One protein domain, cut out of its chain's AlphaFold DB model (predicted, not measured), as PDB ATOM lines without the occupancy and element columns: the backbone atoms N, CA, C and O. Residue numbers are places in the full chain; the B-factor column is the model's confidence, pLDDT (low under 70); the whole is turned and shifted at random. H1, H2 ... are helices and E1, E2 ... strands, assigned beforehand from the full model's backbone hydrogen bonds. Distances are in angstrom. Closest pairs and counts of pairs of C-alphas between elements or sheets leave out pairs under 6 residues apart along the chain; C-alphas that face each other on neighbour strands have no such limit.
ATOM      1  N   TYR A 170     -24.476 -19.006 270.418       97.75
ATOM      2  CA  TYR A 170     -24.977 -20.008 271.348       97.75
ATOM      3  C   TYR A 170     -25.005 -21.382 270.686       97.75
ATOM      4  O   TYR A 170     -24.999 -21.509 269.463       97.75
ATOM      5  N   MET A 171     -25.119 -22.433 271.499       97.12
ATOM      6  CA  MET A 171     -25.274 -23.799 270.992       97.12
ATOM      7  C   MET A 171     -26.523 -23.962 270.105       97.12
ATOM      8  O   MET A 171     -26.545 -24.837 269.252       97.12
ATOM      9  N   SER A 172     -27.543 -23.109 270.264       97.88
ATOM     10  CA  SER A 172     -28.737 -23.087 269.405       97.88
ATOM     11  C   SER A 172     -28.482 -22.582 267.981       97.88
ATOM     12  O   SER A 172     -29.342 -22.761 267.127       97.88
ATOM     13  N   ASP A 173     -27.342 -21.932 267.727       98.06
ATOM     14  CA  ASP A 173     -26.960 -21.448 266.391       98.06
ATOM     15  C   ASP A 173     -26.245 -22.532 265.566       98.06
ATOM     16  O   ASP A 173     -26.005 -22.372 264.366       98.06
ATOM     17  N   LEU A 174     -25.903 -23.645 266.220       98.12
ATOM     18  CA  LEU A 174     -25.393 -24.854 265.596       98.12
ATOM     19  C   LEU A 174     -26.561 -25.686 265.061       98.12
ATOM     20  O   LEU A 174     -27.593 -25.835 265.717       98.12
ATOM     21  N   ASN A 175     -26.399 -26.249 263.866       97.62
ATOM     22  CA  ASN A 175     -27.401 -27.141 263.294       97.62
ATOM     23  C   ASN A 175     -27.338 -28.533 263.969       97.62
ATOM     24  O   ASN A 175     -26.468 -28.827 264.792       97.62
ATOM     25  N   ASN A 176     -28.269 -29.428 263.629       98.06
ATOM     26  CA  ASN A 176     -28.314 -30.761 264.240       98.06
ATOM     27  C   ASN A 176     -27.046 -31.590 263.975       98.06
ATOM     28  O   ASN A 176     -26.664 -32.403 264.816       98.06
ATOM     29  N   GLU A 177     -26.405 -31.408 262.822       97.44
ATOM     30  CA  GLU A 177     -25.170 -32.103 262.471       97.44
ATOM     31  C   GLU A 177     -23.982 -31.581 263.286       97.44
ATOM     32  O   GLU A 177     -23.286 -32.384 263.908       97.44
ATOM     33  N   ASP A 178     -23.831 -30.259 263.394       97.69
ATOM     34  CA  ASP A 178     -22.854 -29.577 264.248       97.69
ATOM     35  C   ASP A 178     -22.967 -30.060 265.706       97.69
ATOM     36  O   ASP A 178     -21.975 -30.384 266.360       97.69
ATOM     37  N   ILE A 179     -24.197 -30.147 266.230       97.94
ATOM     38  CA  ILE A 179     -24.458 -30.607 267.600       97.94
ATOM     39  C   ILE A 179     -24.090 -32.086 267.758       97.94
ATOM     40  O   ILE A 179     -23.540 -32.465 268.795       97.94
ATOM     41  N   ARG A 180     -24.382 -32.940 266.765       97.06
ATOM     42  CA  ARG A 180     -23.951 -34.349 266.789       97.06
ATOM     43  C   ARG A 180     -22.429 -34.447 266.808       97.06
ATOM     44  O   ARG A 180     -21.903 -35.146 267.671       97.06
ATOM     45  N   PHE A 181     -21.746 -33.703 265.940       96.19
ATOM     46  CA  PHE A 181     -20.288 -33.638 265.901       96.19
ATOM     47  C   PHE A 181     -19.707 -33.207 267.254       96.19
ATOM     48  O   PHE A 181     -18.840 -33.876 267.816       96.19
ATOM     49  N   LEU A 182     -20.235 -32.122 267.827       95.88
ATOM     50  CA  LEU A 182     -19.792 -31.608 269.120       95.88
ATOM     51  C   LEU A 182     -20.006 -32.635 270.247       95.88
ATOM     52  O   LEU A 182     -19.122 -32.837 271.076       95.88
ATOM     53  N   LYS A 183     -21.148 -33.336 270.256       96.19
ATOM     54  CA  LYS A 183     -21.469 -34.377 271.251       96.19
ATOM     55  C   LYS A 183     -20.598 -35.625 271.143       96.19
ATOM     56  O   LYS A 183     -20.395 -36.290 272.155       96.19
ATOM     57  N   LYS A 184     -20.082 -35.947 269.954       95.44
ATOM     58  CA  LYS A 184     -19.119 -37.046 269.773       95.44
ATOM     59  C   LYS A 184     -17.795 -36.775 270.484       95.44
ATOM     60  O   LYS A 184     -17.070 -37.715 270.785       95.44
ATOM     61  N   GLY A 185     -17.494 -35.509 270.790       93.88
ATOM     62  CA  GLY A 185     -16.313 -35.145 271.561       93.88
ATOM     63  C   GLY A 185     -15.015 -35.198 270.760       93.88
ATOM     64  O   GLY A 185     -13.952 -35.317 271.357       93.88
ATOM     65  N   TYR A 186     -15.076 -35.087 269.430       93.12
ATOM     66  CA  TYR A 186     -13.870 -34.987 268.603       93.12
ATOM     67  C   TYR A 186     -13.062 -33.720 268.893       93.12
ATOM     68  O   TYR A 186     -11.845 -33.727 268.758       93.12
ATOM     69  N   MET A 187     -13.731 -32.649 269.327       94.38
ATOM     70  CA  MET A 187     -13.097 -31.448 269.859       94.38
ATOM     71  C   MET A 187     -13.592 -31.193 271.276       94.38
ATOM     72  O   MET A 187     -14.798 -31.095 271.509       94.38
ATOM     73  N   GLN A 188     -12.670 -31.076 272.227       94.88
ATOM     74  CA  GLN A 188     -12.989 -30.878 273.639       94.88
ATOM     75  C   GLN A 188     -12.092 -29.821 274.266       94.88
ATOM     76  O   GLN A 188     -10.876 -29.837 274.097       94.88
ATOM     77  N   ILE A 189     -12.684 -28.931 275.056       96.38
ATOM     78  CA  ILE A 189     -11.920 -28.056 275.944       96.38
ATOM     79  C   ILE A 189     -11.664 -28.833 277.233       96.38
ATOM     80  O   ILE A 189     -12.611 -29.220 277.921       96.38
ATOM     81  N   LEU A 190     -10.399 -29.050 277.578       96.38
ATOM     82  CA  LEU A 190     -10.058 -29.735 278.818       96.38
ATOM     83  C   LEU A 190     -10.330 -28.824 280.029       96.38
ATOM     84  O   LEU A 190     -10.160 -27.597 279.953       96.38
ATOM     85  N   PRO A 191     -10.746 -29.396 281.175       96.06
ATOM     86  CA  PRO A 191     -11.119 -28.604 282.345       96.06
ATOM     87  C   PRO A 191      -9.917 -27.881 282.974       96.06
ATOM     88  O   PRO A 191     -10.098 -26.868 283.651       96.06
ATOM     89  N   PHE A 192      -8.701 -28.356 282.704       95.31
ATOM     90  CA  PHE A 192      -7.444 -27.809 283.201       95.31
ATOM     91  C   PHE A 192      -6.740 -26.906 282.180       95.31
ATOM     92  O   PHE A 192      -7.092 -26.823 281.002       95.31
ATOM     93  N   ARG A 193      -5.737 -26.188 282.680       96.19
ATOM     94  CA  ARG A 193      -4.815 -25.363 281.903       96.19
ATOM     95  C   ARG A 193      -3.427 -25.979 281.972       96.19
ATOM     96  O   ARG A 193      -3.148 -26.761 282.879       96.19
ATOM     97  N   ASP A 194      -2.567 -25.611 281.037       95.25
ATOM     98  CA  ASP A 194      -1.151 -25.933 281.163       95.25
ATOM     99  C   ASP A 194      -0.462 -25.055 282.228       95.25
ATOM    100  O   ASP A 194      -1.086 -24.203 282.870       95.25
ATOM    101  N   ARG A 195       0.850 -25.242 282.410       92.62
ATOM    102  CA  ARG A 195       1.641 -24.498 283.403       92.62
ATOM    103  C   ARG A 195       1.666 -22.979 283.158       92.62
ATOM    104  O   ARG A 195       1.793 -22.228 284.121       92.62
ATOM    105  N   ALA A 196       1.487 -22.529 281.915       92.94
ATOM    106  CA  ALA A 196       1.411 -21.110 281.556       92.94
ATOM    107  C   ALA A 196       0.005 -20.505 281.726       92.94
ATOM    108  O   ALA A 196      -0.179 -19.303 281.505       92.94
ATOM    109  N   GLY A 197      -0.998 -21.306 282.100       94.19
ATOM    110  CA  GLY A 197      -2.387 -20.864 282.215       94.19
ATOM    111  C   GLY A 197      -3.150 -20.858 280.884       94.19
ATOM    112  O   GLY A 197      -4.234 -20.271 280.801       94.19
ATOM    113  N   ARG A 198      -2.630 -21.516 279.843       95.69
ATOM    114  CA  ARG A 198      -3.293 -21.649 278.539       95.69
ATOM    115  C   ARG A 198      -4.400 -22.691 278.615       95.69
ATOM    116  O   ARG A 198      -4.238 -23.733 279.251       95.69
ATOM    117  N   ARG A 199      -5.539 -22.427 277.965       96.31
ATOM    118  CA  ARG A 199      -6.582 -23.456 277.793       96.31
ATOM    119  C   ARG A 199      -6.081 -24.536 276.850       96.31
ATOM    120  O   ARG A 199      -5.380 -24.230 275.892       96.31
ATOM    121  N   ILE A 200      -6.470 -25.777 277.112       96.62
ATOM    122  CA  ILE A 200      -6.093 -26.909 276.274       96.62
ATOM    123  C   ILE A 200      -7.315 -27.351 275.470       96.62
ATOM    124  O   ILE A 200      -8.338 -27.724 276.046       96.62
ATOM    125  N   LEU A 201      -7.197 -27.286 274.148       96.25
ATOM    126  CA  LEU A 201      -8.150 -27.836 273.194       96.25
ATOM    127  C   LEU A 201      -7.627 -29.196 272.733       96.25
ATOM    128  O   LEU A 201      -6.567 -29.277 272.124       96.25
ATOM    129  N   ALA A 202      -8.347 -30.268 273.026       94.56
ATOM    130  CA  ALA A 202      -8.028 -31.598 272.531       94.56
ATOM    131  C   ALA A 202      -8.819 -31.881 271.250       94.56
ATOM    132  O   ALA A 202     -10.043 -31.759 271.231       94.56
ATOM    133  N   SER A 203      -8.101 -32.269 270.204       91.00
ATOM    134  CA  SER A 203      -8.617 -32.838 268.966       91.00
ATOM    135  C   SER A 203      -8.348 -34.341 268.999       91.00
ATOM    136  O   SER A 203      -7.194 -34.772 268.915       91.00
ATOM    137  N   LEU A 204      -9.400 -35.137 269.173       86.44
ATOM    138  CA  LEU A 204      -9.317 -36.584 269.348       86.44
ATOM    139  C   LEU A 204      -9.624 -37.302 268.026       86.44
ATOM    140  O   LEU A 204     -10.685 -37.098 267.433       86.44
ATOM    141  N   GLY A 205      -8.711 -38.179 267.600       82.12
ATOM    142  CA  GLY A 205      -8.848 -38.962 266.372       82.12
ATOM    143  C   GLY A 205      -8.799 -38.103 265.106       82.12
ATOM    144  O   GLY A 205      -8.254 -37.001 265.091       82.12
ATOM    145  N   SER A 206      -9.422 -38.591 264.036       77.25
ATOM    146  CA  SER A 206      -9.483 -37.958 262.713       77.25
ATOM    147  C   SER A 206     -10.480 -36.794 262.611       77.25
ATOM    148  O   SER A 206     -10.960 -36.483 261.522       77.25
ATOM    149  N   LEU A 207     -10.824 -36.141 263.733       78.00
ATOM    150  CA  LEU A 207     -11.888 -35.126 263.797       78.00
ATOM    151  C   LEU A 207     -13.178 -35.624 263.123       78.00
ATOM    152  O   LEU A 207     -13.740 -34.954 262.257       78.00
ATOM    153  N   GLY A 208     -13.594 -36.847 263.460       70.75
ATOM    154  CA  GLY A 208     -14.735 -37.517 262.832       70.75
ATOM    155  C   GLY A 208     -14.494 -38.011 261.401       70.75
ATOM    156  O   GLY A 208     -15.465 -38.307 260.715       70.75
ATOM    157  N   GLY A 209     -13.245 -38.080 260.930       78.75
ATOM    158  CA  GLY A 209     -12.878 -38.631 259.621       78.75
ATOM    159  C   GLY A 209     -13.711 -38.040 258.485       78.75
ATOM    160  O   GLY A 209     -13.922 -36.826 258.423       78.75
ATOM    161  N   PHE A 210     -14.235 -38.900 257.618       79.44
ATOM    162  CA  PHE A 210     -15.167 -38.521 256.551       79.44
ATOM    163  C   PHE A 210     -16.649 -38.520 256.986       79.44
ATOM    164  O   PHE A 210     -17.514 -38.258 256.157       79.44
ATOM    165  N   GLU A 211     -16.970 -38.784 258.265       87.94
ATOM    166  CA  GLU A 211     -18.362 -38.803 258.769       87.94
ATOM    167  C   GLU A 211     -19.012 -37.411 258.696       87.94
ATOM    168  O   GLU A 211     -20.229 -37.305 258.553       87.94
ATOM    169  N   TYR A 212     -18.211 -36.345 258.776       90.50
ATOM    170  CA  TYR A 212     -18.691 -34.966 258.813       90.50
ATOM    171  C   TYR A 212     -18.012 -34.099 257.763       90.50
ATOM    172  O   TYR A 212     -16.807 -34.216 257.516       90.50
ATOM    173  N   SER A 213     -18.783 -33.168 257.203       92.19
ATOM    174  CA  SER A 213     -18.258 -32.180 256.264       92.19
ATOM    175  C   SER A 213     -17.225 -31.260 256.933       92.19
ATOM    176  O   SER A 213     -17.251 -31.036 258.147       92.19
ATOM    177  N   MET A 214     -16.321 -30.679 256.138       89.62
ATOM    178  CA  MET A 214     -15.398 -29.655 256.646       89.62
ATOM    179  C   MET A 214     -16.145 -28.430 257.174       89.62
ATOM    180  O   MET A 214     -15.730 -27.850 258.170       89.62
ATOM    181  N   GLU A 215     -17.288 -28.090 256.581       94.12
ATOM    182  CA  GLU A 215     -18.124 -26.986 257.047       94.12
ATOM    183  C   GLU A 215     -18.649 -27.223 258.470       94.12
ATOM    184  O   GLU A 215     -18.553 -26.331 259.313       94.12
ATOM    185  N   THR A 216     -19.121 -28.439 258.769       95.75
ATOM    186  CA  THR A 216     -19.551 -28.844 260.118       95.75
ATOM    187  C   THR A 216     -18.398 -28.693 261.117       95.75
ATOM    188  O   THR A 216     -18.552 -28.103 262.190       95.75
ATOM    189  N   LYS A 217     -17.202 -29.178 260.755       93.88
ATOM    190  CA  LYS A 217     -16.003 -29.093 261.608       93.88
ATOM    191  C   LYS A 217     -15.602 -27.642 261.872       93.88
ATOM    192  O   LYS A 217     -15.350 -27.278 263.021       93.88
ATOM    193  N   GLU A 218     -15.591 -26.808 260.835       94.62
ATOM    194  CA  GLU A 218     -15.281 -25.380 260.926       94.62
ATOM    195  C   GLU A 218     -16.287 -24.631 261.802       94.62
ATOM    196  O   GLU A 218     -15.880 -23.906 262.709       94.62
ATOM    197  N   ARG A 219     -17.596 -24.829 261.600       97.38
ATOM    198  CA  ARG A 219     -18.643 -24.182 262.407       97.38
ATOM    199  C   ARG A 219     -18.496 -24.520 263.887       97.38
ATOM    200  O   ARG A 219     -18.530 -23.624 264.734       97.38
ATOM    201  N   VAL A 220     -18.264 -25.791 264.214       97.19
ATOM    202  CA  VAL A 220     -18.032 -26.197 265.607       97.19
ATOM    203  C   VAL A 220     -16.725 -25.607 266.146       97.19
ATOM    204  O   VAL A 220     -16.694 -25.159 267.294       97.19
ATOM    205  N   ALA A 221     -15.662 -25.539 265.338       95.75
ATOM    206  CA  ALA A 221     -14.382 -24.968 265.761       95.75
ATOM    207  C   ALA A 221     -14.517 -23.468 266.054       95.75
ATOM    208  O   ALA A 221     -14.028 -22.991 267.076       95.75
ATOM    209  N   ILE A 222     -15.252 -22.737 265.214       96.94
ATOM    210  CA  ILE A 222     -15.588 -21.328 265.430       96.94
ATOM    211  C   ILE A 222     -16.387 -21.162 266.720       96.94
ATOM    212  O   ILE A 222     -16.046 -20.308 267.534       96.94
ATOM    213  N   TYR A 223     -17.414 -21.982 266.950       98.00
ATOM    214  CA  TYR A 223     -18.189 -21.921 268.189       98.00
ATOM    215  C   TYR A 223     -17.301 -22.141 269.424       98.00
ATOM    216  O   TYR A 223     -17.315 -21.330 270.349       98.00
ATOM    217  N   ILE A 224     -16.461 -23.177 269.427       97.31
ATOM    218  CA  ILE A 224     -15.544 -23.464 270.538       97.31
ATOM    219  C   ILE A 224     -14.548 -22.313 270.744       97.31
ATOM    220  O   ILE A 224     -14.418 -21.788 271.851       97.31
ATOM    221  N   CYS A 225     -13.847 -21.894 269.692       95.81
ATOM    222  CA  CYS A 225     -12.780 -20.903 269.792       95.81
ATOM    223  C   CYS A 225     -13.319 -19.495 270.060       95.81
ATOM    224  O   CYS A 225     -12.828 -18.796 270.947       95.81
ATOM    225  N   HIS A 226     -14.338 -19.073 269.318       94.81
ATOM    226  CA  HIS A 226     -14.859 -17.715 269.377       94.81
ATOM    227  C   HIS A 226     -15.917 -17.543 270.470       94.81
ATOM    228  O   HIS A 226     -15.862 -16.561 271.202       94.81
ATOM    229  N   ALA A 227     -16.856 -18.476 270.636       95.12
ATOM    230  CA  ALA A 227     -17.937 -18.308 271.609       95.12
ATOM    231  C   ALA A 227     -17.550 -18.736 273.028       95.12
ATOM    232  O   ALA A 227     -18.111 -18.206 273.980       95.12
ATOM    233  N   ILE A 228     -16.612 -19.679 273.183       96.00
ATOM    234  CA  ILE A 228     -16.239 -20.218 274.499       96.00
ATOM    235  C   ILE A 228     -14.844 -19.753 274.915       96.00
ATOM    236  O   ILE A 228     -14.699 -19.059 275.919       96.00
ATOM    237  N   LEU A 229     -13.802 -20.122 274.161       96.25
ATOM    238  CA  LEU A 229     -12.417 -19.849 274.568       96.25
ATOM    239  C   LEU A 229     -12.108 -18.351 274.606       96.25
ATOM    240  O   LEU A 229     -11.418 -17.895 275.518       96.25
ATOM    241  N   SER A 230     -12.635 -17.582 273.651       95.94
ATOM    242  CA  SER A 230     -12.362 -16.147 273.574       95.94
ATOM    243  C   SER A 230     -13.068 -15.311 274.645       95.94
ATOM    244  O   SER A 230     -12.732 -14.143 274.778       95.94
ATOM    245  N   GLU A 231     -14.008 -15.850 275.424       96.19
ATOM    246  CA  GLU A 231     -14.637 -15.102 276.530       96.19
ATOM    247  C   GLU A 231     -13.758 -15.047 277.781       96.19
ATOM    248  O   GLU A 231     -13.865 -14.134 278.600       96.19
ATOM    249  N   ASP A 232     -12.847 -16.003 277.928       96.38
ATOM    250  CA  ASP A 232     -11.944 -16.047 279.063       96.38
ATOM    251  C   ASP A 232     -10.745 -15.114 278.852       96.38
ATOM    252  O   ASP A 232      -9.862 -15.367 278.031       96.38
ATOM    253  N   VAL A 233     -10.674 -14.046 279.648       97.06
ATOM    254  CA  VAL A 233      -9.590 -13.050 279.578       97.06
ATOM    255  C   VAL A 233      -8.214 -13.685 279.792       97.06
ATOM    256  O   VAL A 233      -7.237 -13.250 279.179       97.06
ATOM    257  N   VAL A 234      -8.113 -14.728 280.625       96.69
ATOM    258  CA  VAL A 234      -6.838 -15.431 280.829       96.69
ATOM    259  C   VAL A 234      -6.396 -16.104 279.530       96.69
ATOM    260  O   VAL A 234      -5.250 -15.932 279.130       96.69
ATOM    261  N   SER A 235      -7.297 -16.790 278.827       96.38
ATOM    262  CA  SER A 235      -7.040 -17.371 277.507       96.38
ATOM    263  C   SER A 235      -6.766 -16.338 276.426       96.38
ATOM    264  O   SER A 235      -5.886 -16.572 275.607       96.38
ATOM    265  N   GLN A 236      -7.433 -15.183 276.432       97.12
ATOM    266  CA  GLN A 236      -7.108 -14.107 275.486       97.12
ATOM    267  C   GLN A 236      -5.664 -13.609 275.662       97.12
ATOM    268  O   GLN A 236      -4.998 -13.292 274.684       97.12
ATOM    269  N   ARG A 237      -5.174 -13.542 276.907       96.00
ATOM    270  CA  ARG A 237      -3.820 -13.062 277.227       96.00
ATOM    271  C   ARG A 237      -2.752 -14.135 277.054       96.00
ATOM    272  O   ARG A 237      -1.670 -13.859 276.556       96.00
ATOM    273  N   LYS A 238      -3.019 -15.344 277.546       95.00
ATOM    274  CA  LYS A 238      -2.042 -16.439 277.607       95.00
ATOM    275  C   LYS A 238      -2.083 -17.335 276.372       95.00
ATOM    276  O   LYS A 238      -1.097 -18.010 276.096       95.00
ATOM    277  N   GLY A 239      -3.186 -17.321 275.632       94.44
ATOM    278  CA  GLY A 239      -3.434 -18.180 274.483       94.44
ATOM    279  C   GLY A 239      -4.090 -19.514 274.851       94.44
ATOM    280  O   GLY A 239      -4.586 -19.738 275.965       94.44
ATOM    281  N   ALA A 240      -4.079 -20.415 273.877       95.06
ATOM    282  CA  ALA A 240      -4.538 -21.790 273.996       95.06
ATOM    283  C   ALA A 240      -3.528 -22.734 273.332       95.06
ATOM    284  O   ALA A 240      -2.766 -22.323 272.459       95.06
ATOM    285  N   VAL A 241      -3.529 -23.996 273.753       94.56
ATOM    286  CA  VAL A 241      -2.726 -25.072 273.161       94.56
ATOM    287  C   VAL A 241      -3.676 -26.102 272.580       94.56
ATOM    288  O   VAL A 241      -4.634 -26.495 273.244       94.56
ATOM    289  N   MET A 242      -3.403 -26.549 271.357       93.69
ATOM    290  CA  MET A 242      -4.135 -27.647 270.740       93.69
ATOM    291  C   MET A 242      -3.335 -28.946 270.868       93.69
ATOM    292  O   MET A 242      -2.175 -29.000 270.468       93.69
ATOM    293  N   LEU A 243      -3.954 -29.988 271.419       92.50
ATOM    294  CA  LEU A 243      -3.428 -31.351 271.435       92.50
ATOM    295  C   LEU A 243      -4.133 -32.153 270.345       92.50
ATOM    296  O   LEU A 243      -5.340 -32.357 270.427       92.50
ATOM    297  N   GLY A 244      -3.394 -32.603 269.337       90.12
ATOM    298  CA  GLY A 244      -3.912 -33.493 268.301       90.12
ATOM    299  C   GLY A 244      -3.482 -34.932 268.557       90.12
ATOM    300  O   GLY A 244      -2.287 -35.218 268.549       90.12
ATOM    301  N   LEU A 245      -4.439 -35.840 268.757       85.50
ATOM    302  CA  LEU A 245      -4.192 -37.282 268.693       85.50
ATOM    303  C   LEU A 245      -4.478 -37.750 267.270       85.50
ATOM    304  O   LEU A 245      -5.614 -38.079 266.931       85.50
ATOM    305  N   LEU A 246      -3.439 -37.731 266.441       79.62
ATOM    306  CA  LEU A 246      -3.527 -38.150 265.050       79.62
ATOM    307  C   LEU A 246      -3.311 -39.664 264.965       79.62
ATOM    308  O   LEU A 246      -2.254 -40.164 265.344       79.62
ATOM    309  N   ASN A 247      -4.322 -40.387 264.486       80.62
ATOM    310  CA  ASN A 247      -4.153 -41.746 263.975       80.62
ATOM    311  C   ASN A 247      -3.809 -41.689 262.474       80.62
ATOM    312  O   ASN A 247      -3.833 -40.620 261.865       80.62
ATOM    313  N   GLU A 248      -3.478 -42.829 261.876       79.94
ATOM    314  CA  GLU A 248      -3.108 -42.914 260.455       79.94
ATOM    315  C   GLU A 248      -4.195 -42.333 259.534       79.94
ATOM    316  O   GLU A 248      -3.911 -41.476 258.700       79.94
ATOM    317  N   GLU A 249      -5.462 -42.651 259.805       74.81
ATOM    318  CA  GLU A 249      -6.627 -42.091 259.105       74.81
ATOM    319  C   GLU A 249      -6.719 -40.554 259.217       74.81
ATOM    320  O   GLU A 249      -7.087 -39.865 258.263       74.81
ATOM    321  N   ALA A 250      -6.375 -39.977 260.376       71.25
ATOM    322  CA  ALA A 250      -6.325 -38.527 260.556       71.25
ATOM    323  C   ALA A 250      -5.238 -37.895 259.686       71.25
ATOM    324  O   ALA A 250      -5.452 -36.830 259.108       71.25
ATOM    325  N   ILE A 251      -4.077 -38.548 259.593       76.12
ATOM    326  CA  ILE A 251      -2.957 -38.084 258.772       76.12
ATOM    327  C   ILE A 251      -3.357 -38.103 257.293       76.12
ATOM    328  O   ILE A 251      -3.125 -37.119 256.589       76.12
ATOM    329  N   GLU A 252      -4.007 -39.171 256.830       74.06
ATOM    330  CA  GLU A 252      -4.538 -39.265 255.464       74.06
ATOM    331  C   GLU A 252      -5.601 -38.201 255.188       74.06
ATOM    332  O   GLU A 252      -5.527 -37.490 254.185       74.06
ATOM    333  N   SER A 253      -6.538 -38.014 256.118       69.12
ATOM    334  CA  SER A 253      -7.572 -36.982 256.006       69.12
ATOM    335  C   SER A 253      -6.964 -35.583 255.879       69.12
ATOM    336  O   SER A 253      -7.413 -34.800 255.049       69.12
ATOM    337  N   ILE A 254      -5.918 -35.267 256.656       69.12
ATOM    338  CA  ILE A 254      -5.206 -33.978 256.575       69.12
ATOM    339  C   ILE A 254      -4.518 -33.810 255.217       69.12
ATOM    340  O   ILE A 254      -4.589 -32.726 254.642       69.12
ATOM    341  N   ARG A 255      -3.890 -34.865 254.679       69.44
ATOM    342  CA  ARG A 255      -3.247 -34.825 253.352       69.44
ATOM    343  C   ARG A 255      -4.238 -34.522 252.227       69.44
ATOM    344  O   ARG A 255      -3.857 -33.898 251.243       69.44
ATOM    345  N   MET A 256      -5.495 -34.933 252.382       66.56
ATOM    346  CA  MET A 256      -6.554 -34.717 251.390       66.56
ATOM    347  C   MET A 256      -7.175 -33.314 251.445       66.56
ATOM    348  O   MET A 256      -7.836 -32.899 250.488       66.56
ATOM    349  N   ILE A 257      -6.972 -32.559 252.532       65.38
ATOM    350  CA  ILE A 257      -7.440 -31.173 252.626       65.38
ATOM    351  C   ILE A 257      -6.544 -30.311 251.733       65.38
ATOM    352  O   ILE A 257      -5.487 -29.836 252.151       65.38
ATOM    353  N   LYS A 258      -6.991 -30.054 250.499       53.91
ATOM    354  CA  LYS A 258      -6.477 -28.934 249.704       53.91
ATOM    355  C   LYS A 258      -6.790 -27.661 250.488       53.91
ATOM    356  O   LYS A 258      -7.933 -27.225 250.465       53.91
ATOM    357  N   MET A 259      -5.839 -27.091 251.229       43.94
ATOM    358  CA  MET A 259      -6.064 -25.804 251.894       43.94
ATOM    359  C   MET A 259      -6.063 -24.697 250.830       43.94
ATOM    360  O   MET A 259      -5.006 -24.426 250.262       43.94
ATOM    361  N   PRO A 260      -7.193 -24.021 250.553       42.38
ATOM    362  CA  PRO A 260      -7.253 -22.997 249.511       42.38
ATOM    363  C   PRO A 260      -6.639 -21.645 249.933       42.38
ATOM    364  O   PRO A 260      -6.808 -20.659 249.229       42.38
ATOM    365  N   TRP A 261      -5.925 -21.576 251.065       43.31
ATOM    366  CA  TRP A 261      -5.540 -20.312 251.716       43.31
ATOM    367  C   TRP A 261      -4.031 -20.011 251.747       43.31
ATOM    368  O   TRP A 261      -3.615 -19.103 252.457       43.31
ATOM    369  N   CYS A 262      -3.204 -20.714 250.968       32.78
ATOM    370  CA  CYS A 262      -1.778 -20.381 250.808       32.78
ATOM    371  C   CYS A 262      -1.466 -19.898 249.385       32.78
ATOM    372  O   CYS A 262      -0.620 -20.476 248.717       32.78
ATOM    373  N   CYS A 263      -2.169 -18.870 248.913       30.61
ATOM    374  CA  CYS A 263      -1.769 -18.062 247.756       30.61
ATOM    375  C   CYS A 263      -2.411 -16.673 247.880       30.61
ATOM    376  O   CYS A 263      -3.504 -16.435 247.366       30.61
ATOM    377  N   SER A 264      -1.725 -15.771 248.578       31.47
ATOM    378  CA  SER A 264      -1.879 -14.316 248.478       31.47
ATOM    379  C   SER A 264      -0.551 -13.672 248.827       31.47
ATOM    380  O   SER A 264      -0.054 -14.009 249.927       31.47
TER     381      SER A 264
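AT A GLANCE: This is residues 170 to 264 of the 264 residues of an uncharacterized protein of Pseudo-nitzschia multistriata (UniProt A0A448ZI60). A small twisted sheet of three strands, E1, E2 and E3, has the long helix H2 along one face and no named helix over the other. H1 packs on residues 216 to 220 of H2, short H3 joins H2 to E3, H4 follows E3, and residues 258 to 264 stick out as a tail. The printed part has 95 residues with four named helices and three named strands, in the order H1 E1 E2 H2 H3 E3 H4; the sheet, E1 E2 E3, is mixed, as is the class, helices and strands. The whole is compact, with a radius of gyration of the C-alphas of 14.1 A and spans of 35 by 32 by 29 A.

HOW THE PARTS SIT: E1, residues 187 to 193, and E2, residues 199 to 204, form an antiparallel hairpin, with N 188 and O 202 2.9 A apart. E3, residues 240 to 245, is parallel to E2, with N 201 and O 241 2.8 A apart. H2, residues 214 to 231, is on the sheet at a height over the sheet of 9.0 A and runs along the strands, at 16 degrees to E2 on the local plane; H2 on one face of the sheet E1 E2 E3 makes two layers, one of helix and one of sheet. H3, residues 233 to 238, only grazes the sheet; E2, H2, H3 and E3 make a strand-helix-strand unit, parallel neighbour strands with helices between, and its crossover is right-handed. H1, residues 176 to 184, touches H2, closest at the C-alphas of Asp 178 and Thr 216, 5.3 A. H4, residues 248 to 256, touches no helix. Each O i to N i+4 pair is within hydrogen-bond range in H1, H3 and H4, and 11 of 14 in H2.

IN THESE COORDINATES: H2 measures 24.7 A, from C-alpha 214 at (-15.398, -29.655, 256.646). E1 and E2 measure 15.8 A each, E3 16.4 A, H1 12.4 A, H3 8.5 A and H4 12.7 A, ending at C-alpha 256, (-6.554, -34.717, 251.390).

THE WHOLE: The C-alphas farthest apart, of Pro 191 and Ser 264, are 37.9 A apart. The printed part has no cut and no long link; pLDDT is under 70 in residues 253 to 264.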